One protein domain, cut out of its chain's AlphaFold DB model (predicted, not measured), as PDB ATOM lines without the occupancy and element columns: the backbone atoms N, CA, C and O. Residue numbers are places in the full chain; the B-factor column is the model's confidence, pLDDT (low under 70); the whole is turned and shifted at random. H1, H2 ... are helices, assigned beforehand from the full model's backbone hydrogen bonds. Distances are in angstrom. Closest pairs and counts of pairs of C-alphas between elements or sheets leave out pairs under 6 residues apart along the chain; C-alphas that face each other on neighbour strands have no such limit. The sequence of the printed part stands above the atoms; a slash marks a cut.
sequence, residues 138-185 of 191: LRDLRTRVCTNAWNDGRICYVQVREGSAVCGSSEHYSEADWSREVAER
ATOM      1  N   LEU A 138     122.497  45.784  20.411       73.88
ATOM      2  CA  LEU A 138     122.514  47.239  20.613       73.88
ATOM      3  C   LEU A 138     122.890  47.607  22.053       73.88
ATOM      4  O   LEU A 138     123.491  48.650  22.277       73.88
ATOM      5  N   ARG A 139     122.583  46.743  23.028       74.94
ATOM      6  CA  ARG A 139     122.980  46.927  24.428       74.94
ATOM      7  C   ARG A 139     124.489  46.782  24.636       74.94
ATOM      8  O   ARG A 139     125.072  47.575  25.375       74.94
ATOM      9  N   ASP A 140     125.114  45.798  24.004       76.50
ATOM     10  CA  ASP A 140     126.548  45.549  24.170       76.50
ATOM     11  C   ASP A 140     127.358  46.541  23.339       76.50
ATOM     12  O   ASP A 140     128.337  47.092  23.837       76.50
ATOM     13  N   LEU A 141     126.876  46.902  22.143       79.88
ATOM     14  CA  LEU A 141     127.396  48.034  21.375       79.88
ATOM     15  C   LEU A 141     127.333  49.326  22.196       79.88
ATOM     16  O   LEU A 141     128.326  50.033  22.312       79.88
ATOM     17  N   ARG A 142     126.189  49.608  22.824       81.62
ATOM     18  CA  ARG A 142     126.020  50.773  23.693       81.62
ATOM     19  C   ARG A 142     127.010  50.773  24.855       81.62
ATOM     20  O   ARG A 142     127.628  51.797  25.127       81.62
ATOM     21  N   THR A 143     127.170  49.629  25.517       82.62
ATOM     22  CA  THR A 143     128.136  49.458  26.608       82.62
ATOM     23  C   THR A 143     129.558  49.712  26.118       82.62
ATOM     24  O   THR A 143     130.290  50.462  26.750       82.62
ATOM     25  N   ARG A 144     129.942  49.146  24.968       83.75
ATOM     26  CA  ARG A 144     131.263  49.352  24.358       83.75
ATOM     27  C   ARG A 144     131.507  50.818  24.007       83.75
ATOM     28  O   ARG A 144     132.549  51.342  24.369       83.75
ATOM     29  N   VAL A 145     130.538  51.496  23.391       85.31
ATOM     30  CA  VAL A 145     130.641  52.924  23.044       85.31
ATOM     31  C   VAL A 145     130.727  53.807  24.297       85.31
ATOM     32  O   VAL A 145     131.545  54.722  24.323       85.31
ATOM     33  N   CYS A 146     129.947  53.535  25.358       85.38
ATOM     34  CA  CYS A 146     130.107  54.247  26.639       85.38
ATOM     35  C   CYS A 146     131.494  53.984  27.251       85.38
ATOM     36  O   CYS A 146     132.136  54.929  27.699       85.38
ATOM     37  N   THR A 147     131.974  52.736  27.260       85.56
ATOM     38  CA  THR A 147     133.280  52.372  27.836       85.56
ATOM     39  C   THR A 147     134.442  53.000  27.070       85.56
ATOM     40  O   THR A 147     135.346  53.541  27.699       85.56
ATOM     41  N   ASN A 148     134.418  52.974  25.735       85.75
ATOM     42  CA  ASN A 148     135.446  53.600  24.900       85.75
ATOM     43  C   ASN A 148     135.487  55.113  25.139       85.75
ATOM     44  O   ASN A 148     136.533  55.647  25.493       85.75
ATOM     45  N   ALA A 149     134.329  55.782  25.070       86.25
ATOM     46  CA  ALA A 149     134.243  57.216  25.331       86.25
ATOM     47  C   ALA A 149     134.731  57.578  26.744       86.25
ATOM     48  O   ALA A 149     135.477  58.536  26.911       86.25
ATOM     49  N   TRP A 150     134.374  56.781  27.757       83.56
ATOM     50  CA  TRP A 150     134.865  56.969  29.121       83.56
ATOM     51  C   TRP A 150     136.388  56.823  29.221       83.56
ATOM     52  O   TRP A 150     137.050  57.681  29.805       83.56
ATOM     53  N   ASN A 151     136.949  55.760  28.640       85.44
ATOM     54  CA  ASN A 151     138.388  55.495  28.670       85.44
ATOM     55  C   ASN A 151     139.194  56.592  27.958       85.44
ATOM     56  O   ASN A 151     140.271  56.956  28.429       85.44
ATOM     57  N   ASP A 152     138.648  57.154  26.880       85.44
ATOM     58  CA  ASP A 152     139.296  58.194  26.075       85.44
ATOM     59  C   ASP A 152     138.986  59.627  26.553       85.44
ATOM     60  O   ASP A 152     139.444  60.611  25.945       85.44
ATOM     61  N   GLY A 153     138.211  59.755  27.640       84.50
ATOM     62  CA  GLY A 153     137.773  61.030  28.209       84.50
ATOM     63  C   GLY A 153     136.971  61.872  27.216       84.50
ATOM     64  O   GLY A 153     137.198  63.077  27.113       84.50
ATOM     65  N   ARG A 154     136.117  61.221  26.424       86.00
ATOM     66  CA  ARG A 154     135.288  61.798  25.361       86.00
ATOM     67  C   ARG A 154     133.815  61.843  25.759       86.00
ATOM     68  O   ARG A 154     133.339  61.023  26.550       86.00
ATOM     69  N   ILE A 155     133.056  62.748  25.147       86.88
ATOM     70  CA  ILE A 155     131.597  62.770  25.270       86.88
ATOM     71  C   ILE A 155     131.016  61.527  24.590       86.88
ATOM     72  O   ILE A 155     131.149  61.311  23.384       86.88
ATOM     73  N   CYS A 156     130.289  60.717  25.358       86.88
ATOM     74  CA  CYS A 156     129.626  59.546  24.808       86.88
ATOM     75  C   CYS A 156     128.367  59.930  24.012       86.88
ATOM     76  O   CYS A 156     127.396  60.445  24.571       86.88
ATOM     77  N   TYR A 157     128.315  59.586  22.721       85.62
ATOM     78  CA  TYR A 157     127.137  59.834  21.872       85.62
ATOM     79  C   TYR A 157     125.848  59.187  22.414       85.62
ATOM     80  O   TYR A 157     124.752  59.736  22.302       85.62
ATOM     81  N   VAL A 158     125.969  58.029  23.066       85.25
ATOM     82  CA  VAL A 158     124.843  57.337  23.709       85.25
ATOM     83  C   VAL A 158     124.195  58.209  24.788       85.25
ATOM     84  O   VAL A 158     122.971  58.253  24.895       85.25
ATOM     85  N   GLN A 159     125.000  58.914  25.585       82.69
ATOM     86  CA  GLN A 159     124.519  59.808  26.637       82.69
ATOM     87  C   GLN A 159     123.790  61.024  26.056       82.69
ATOM     88  O   GLN A 159     122.776  61.447  26.604       82.69
ATOM     89  N   VAL A 160     124.266  61.540  24.922       85.31
ATOM     90  CA  VAL A 160     123.632  62.643  24.185       85.31
ATOM     91  C   VAL A 160     122.249  62.240  23.668       85.31
ATOM     92  O   VAL A 160     121.295  63.009  23.761       85.31
ATOM     93  N   ARG A 161     122.124  61.024  23.123       84.06
ATOM     94  CA  ARG A 161     120.885  60.548  22.485       84.06
ATOM     95  C   ARG A 161     119.852  60.004  23.456       84.06
ATOM     96  O   ARG A 161     118.657  60.129  23.205       84.06
ATOM     97  N   GLU A 162     120.302  59.363  24.522       81.31
ATOM     98  CA  GLU A 162     119.437  58.566  25.391       81.31
ATOM     99  C   GLU A 162     119.480  58.998  26.864       81.31
ATOM    100  O   GLU A 162     118.726  58.475  27.684       81.31
ATOM    101  N   GLY A 163     120.332  59.967  27.202       72.25
ATOM    102  CA  GLY A 163     120.429  60.561  28.528       72.25
ATOM    103  C   GLY A 163     121.496  59.948  29.442       72.25
ATOM    104  O   GLY A 163     122.036  58.862  29.223       72.25
ATOM    105  N   SER A 164     121.771  60.689  30.516       67.75
ATOM    106  CA  SER A 164     122.782  60.439  31.555       67.75
ATOM    107  C   SER A 164     122.610  59.105  32.297       67.75
ATOM    108  O   SER A 164     123.590  58.453  32.658       67.75
ATOM    109  N   ALA A 165     121.366  58.630  32.420       66.06
ATOM    110  CA  ALA A 165     121.005  57.418  33.154       66.06
ATOM    111  C   ALA A 165     121.667  56.130  32.637       66.06
ATOM    112  O   ALA A 165     121.653  55.130  33.353       66.06
ATOM    113  N   VAL A 166     122.227  56.125  31.421       65.25
ATOM    114  CA  VAL A 166     122.739  54.882  30.832       65.25
ATOM    115  C   VAL A 166     124.253  54.776  30.753       65.25
ATOM    116  O   VAL A 166     124.767  53.667  30.864       65.25
ATOM    117  N   CYS A 167     124.981  55.887  30.644       69.81
ATOM    118  CA  CYS A 167     126.436  55.847  30.822       69.81
ATOM    119  C   CYS A 167     126.852  56.145  32.282       69.81
ATOM    120  O   CYS A 167     128.041  56.199  32.572       69.81
ATOM    121  N   GLY A 168     125.904  56.342  33.213       63.78
ATOM    122  CA  GLY A 168     126.178  56.517  34.650       63.78
ATOM    123  C   GLY A 168     126.811  57.861  35.041       63.78
ATOM    124  O   GLY A 168     127.068  58.092  36.219       63.78
ATOM    125  N   SER A 169     127.041  58.751  34.074       66.00
ATOM    126  CA  SER A 169     127.457  60.138  34.302       66.00
ATOM    127  C   SER A 169     126.269  60.963  34.804       66.00
ATOM    128  O   SER A 169     125.134  60.696  34.427       66.00
ATOM    129  N   SER A 170     126.507  61.968  35.648       62.22
ATOM    130  CA  SER A 170     125.486  62.946  36.057       62.22
ATOM    131  C   SER A 170     125.375  64.139  35.104       62.22
ATOM    132  O   SER A 170     124.499  64.986  35.270       62.22
ATOM    133  N   GLU A 171     126.283  64.245  34.137       69.06
ATOM    134  CA  GLU A 171     126.328  65.361  33.199       69.06
ATOM    135  C   GLU A 171     125.354  65.121  32.041       69.06
ATOM    136  O   GLU A 171     124.999  63.990  31.710       69.06
ATOM    137  N   HIS A 172     124.872  66.191  31.423       72.19
ATOM    138  CA  HIS A 172     124.019  66.113  30.243       72.19
ATOM    139  C   HIS A 172     124.691  66.894  29.123       72.19
ATOM    140  O   HIS A 172     124.752  68.119  29.173       72.19
ATOM    141  N   TYR A 173     125.193  66.170  28.126       80.62
ATOM    142  CA  TYR A 173     125.827  66.750  26.949       80.62
ATOM    143  C   TYR A 173     124.804  66.920  25.830       80.62
ATOM    144  O   TYR A 173     123.992  66.024  25.585       80.62
ATOM    145  N   SER A 174     124.831  68.070  25.155       84.00
ATOM    146  CA  SER A 174     123.987  68.307  23.986       84.00
ATOM    147  C   SER A 174     124.628  67.748  22.710       84.00
ATOM    148  O   SER A 174     125.834  67.504  22.649       84.00
ATOM    149  N   GLU A 175     123.833  67.585  21.650       86.00
ATOM    150  CA  GLU A 175     124.340  67.184  20.327       86.00
ATOM    151  C   GLU A 175     125.350  68.191  19.762       86.00
ATOM    152  O   GLU A 175     126.295  67.806  19.072       86.00
ATOM    153  N   ALA A 176     125.208  69.471  20.115       87.38
ATOM    154  CA  ALA A 176     126.153  70.513  19.734       87.38
ATOM    155  C   ALA A 176     127.510  70.354  20.441       87.38
ATOM    156  O   ALA A 176     128.546  70.591  19.822       87.38
ATOM    157  N   ASP A 177     127.520  69.925  21.706       86.19
ATOM    158  CA  ASP A 177     128.759  69.717  22.466       86.19
ATOM    159  C   ASP A 177     129.530  68.508  21.945       86.19
ATOM    160  O   ASP A 177     130.732  68.603  21.709       86.19
ATOM    161  N   TRP A 178     128.821  67.418  21.653       87.62
ATOM    162  CA  TRP A 178     129.418  66.250  21.010       87.62
ATOM    163  C   TRP A 178     129.948  66.566  19.608       87.62
ATOM    164  O   TRP A 178     131.076  66.210  19.282       87.62
ATOM    165  N   SER A 179     129.178  67.292  18.791       85.81
ATOM    166  CA  SER A 179     129.609  67.666  17.435       85.81
ATOM    167  C   SER A 179     130.866  68.540  17.448       85.81
ATOM    168  O   SER A 179     131.734  68.389  16.589       85.81
ATOM    169  N   ARG A 180     130.982  69.443  18.431       89.00
ATOM    170  CA  ARG A 180     132.174  70.274  18.642       89.00
ATOM    171  C   ARG A 180     133.384  69.423  19.017       89.00
ATOM    172  O   ARG A 180     134.441  69.589  18.421       89.00
ATOM    173  N   GLU A 181     133.217  68.483  19.945       87.25
ATOM    174  CA  GLU A 181     134.304  67.597  20.366       87.25
ATOM    175  C   GLU A 181     134.787  66.696  19.225       87.25
ATOM    176  O   GLU A 181     135.991  66.563  19.027       87.25
ATOM    177  N   VAL A 182     133.879  66.127  18.427       85.25
ATOM    178  CA  VAL A 182     134.249  65.310  17.257       85.25
ATOM    179  C   VAL A 182     134.992  66.140  16.208       85.25
ATOM    180  O   VAL A 182     135.907  65.634  15.562       85.25
ATOM    181  N   ALA A 183     134.641  67.420  16.050       86.31
ATOM    182  CA  ALA A 183     135.362  68.325  15.160       86.31
ATOM    183  C   ALA A 183     136.779  68.657  15.672       86.31
ATOM    184  O   ALA A 183     137.694  68.821  14.866       86.31
ATOM    185  N   GLU A 184     136.974  68.742  16.991       85.50
ATOM    186  CA  GLU A 184     138.274  69.019  17.621       85.50
ATOM    187  C   GLU A 184     139.159  67.766  17.746       85.50
ATOM    188  O   GLU A 184     140.383  67.846  17.635       85.50
ATOM    189  N   ARG A 185     138.546  66.599  17.960       83.00
ATOM    190  CA  ARG A 185     139.193  65.292  18.109       83.00
ATOM    191  C   ARG A 185     138.455  64.264  17.235       83.00
ATOM    192  O   ARG A 185     137.595  63.549  17.756       83.00
TER     193      ARG A 185
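This is residues 138 to 185 of the 191 residues of an uncharacterized protein of Phytophthora palmivora var. palmivora (UniProt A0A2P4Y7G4). A short helix, H2, sits between two longer ones: H1 crosses one side of it at a steep tilt, and H4 begins beside its other side and runs on past it, nearly parallel in line but the opposite way. The centres of these three make a triangle with H2 between the other two, and the tiny helix H3 folds back from the end of H2 at a tight corner, toward H1. The printed part has 48 residues with four named helices, in the order H1, H2, H3, H4 along the chain, and no named strand; the class is all helix. The whole is compact, with a radius of gyration of the C-alphas of 10.0 A, and elongated in outline, spanning 27 by 17 by 17 A.

H1, residues 138 to 151, is the longest helix and measures 19.6 A from first to last C-alpha; C-alpha 138 is at (122.514, 47.239, 20.613). H2, residues 157 to 162, measures 8.6 A and begins with C-alpha 157 at (127.137, 59.834, 21.872). H3, residues 164 to 167, measures 5.9 A. H4, residues 175 to 184, measures 14.3 A and ends with C-alpha 184 at (138.274, 69.019, 17.621).

H2 is the hub and touches the three other helices. H1 touches H2 with residues 142 to 146 alone, and their closest C-alphas, those of Arg 142 and Val 158, are 6.7 A apart. H1 and H2 run opposite ways at a steep tilt of 49 degrees. H2 and H3 touch only at the corner by their link, where the closest C-alphas, those of Gln 159 and Cys 167, are 6.1 A apart. H1 and H3 are close but not clearly touching, with the C-alphas of Cys 146 and Cys 167 closest at 5.8 A. H2 touches H4 with the C-alphas of Val 160 and Glu 175 closest at 6.0 A. H2 and H4 run opposite ways at a shallow tilt of 5 degrees. H4 is apart from H1 and from H3. In H1, H2 and H4 every backbone O i to N i+4 pair is within hydrogen-bond range; H3 is too short for such a pair, and its one O i to N i+3 pair is not within range.

The two C-alphas farthest apart, those of Arg 139 and Glu 184, are 27.7 A apart. The printed part has no cut. The links from H1 to H2 and from H2 to H3 are tight, and the link of 7 residues from H3 to H4 is short. The mean pLDDT of the printed part is 80.7; residues 164 to 171, of which 164 to 167 belong to H3, are under 70.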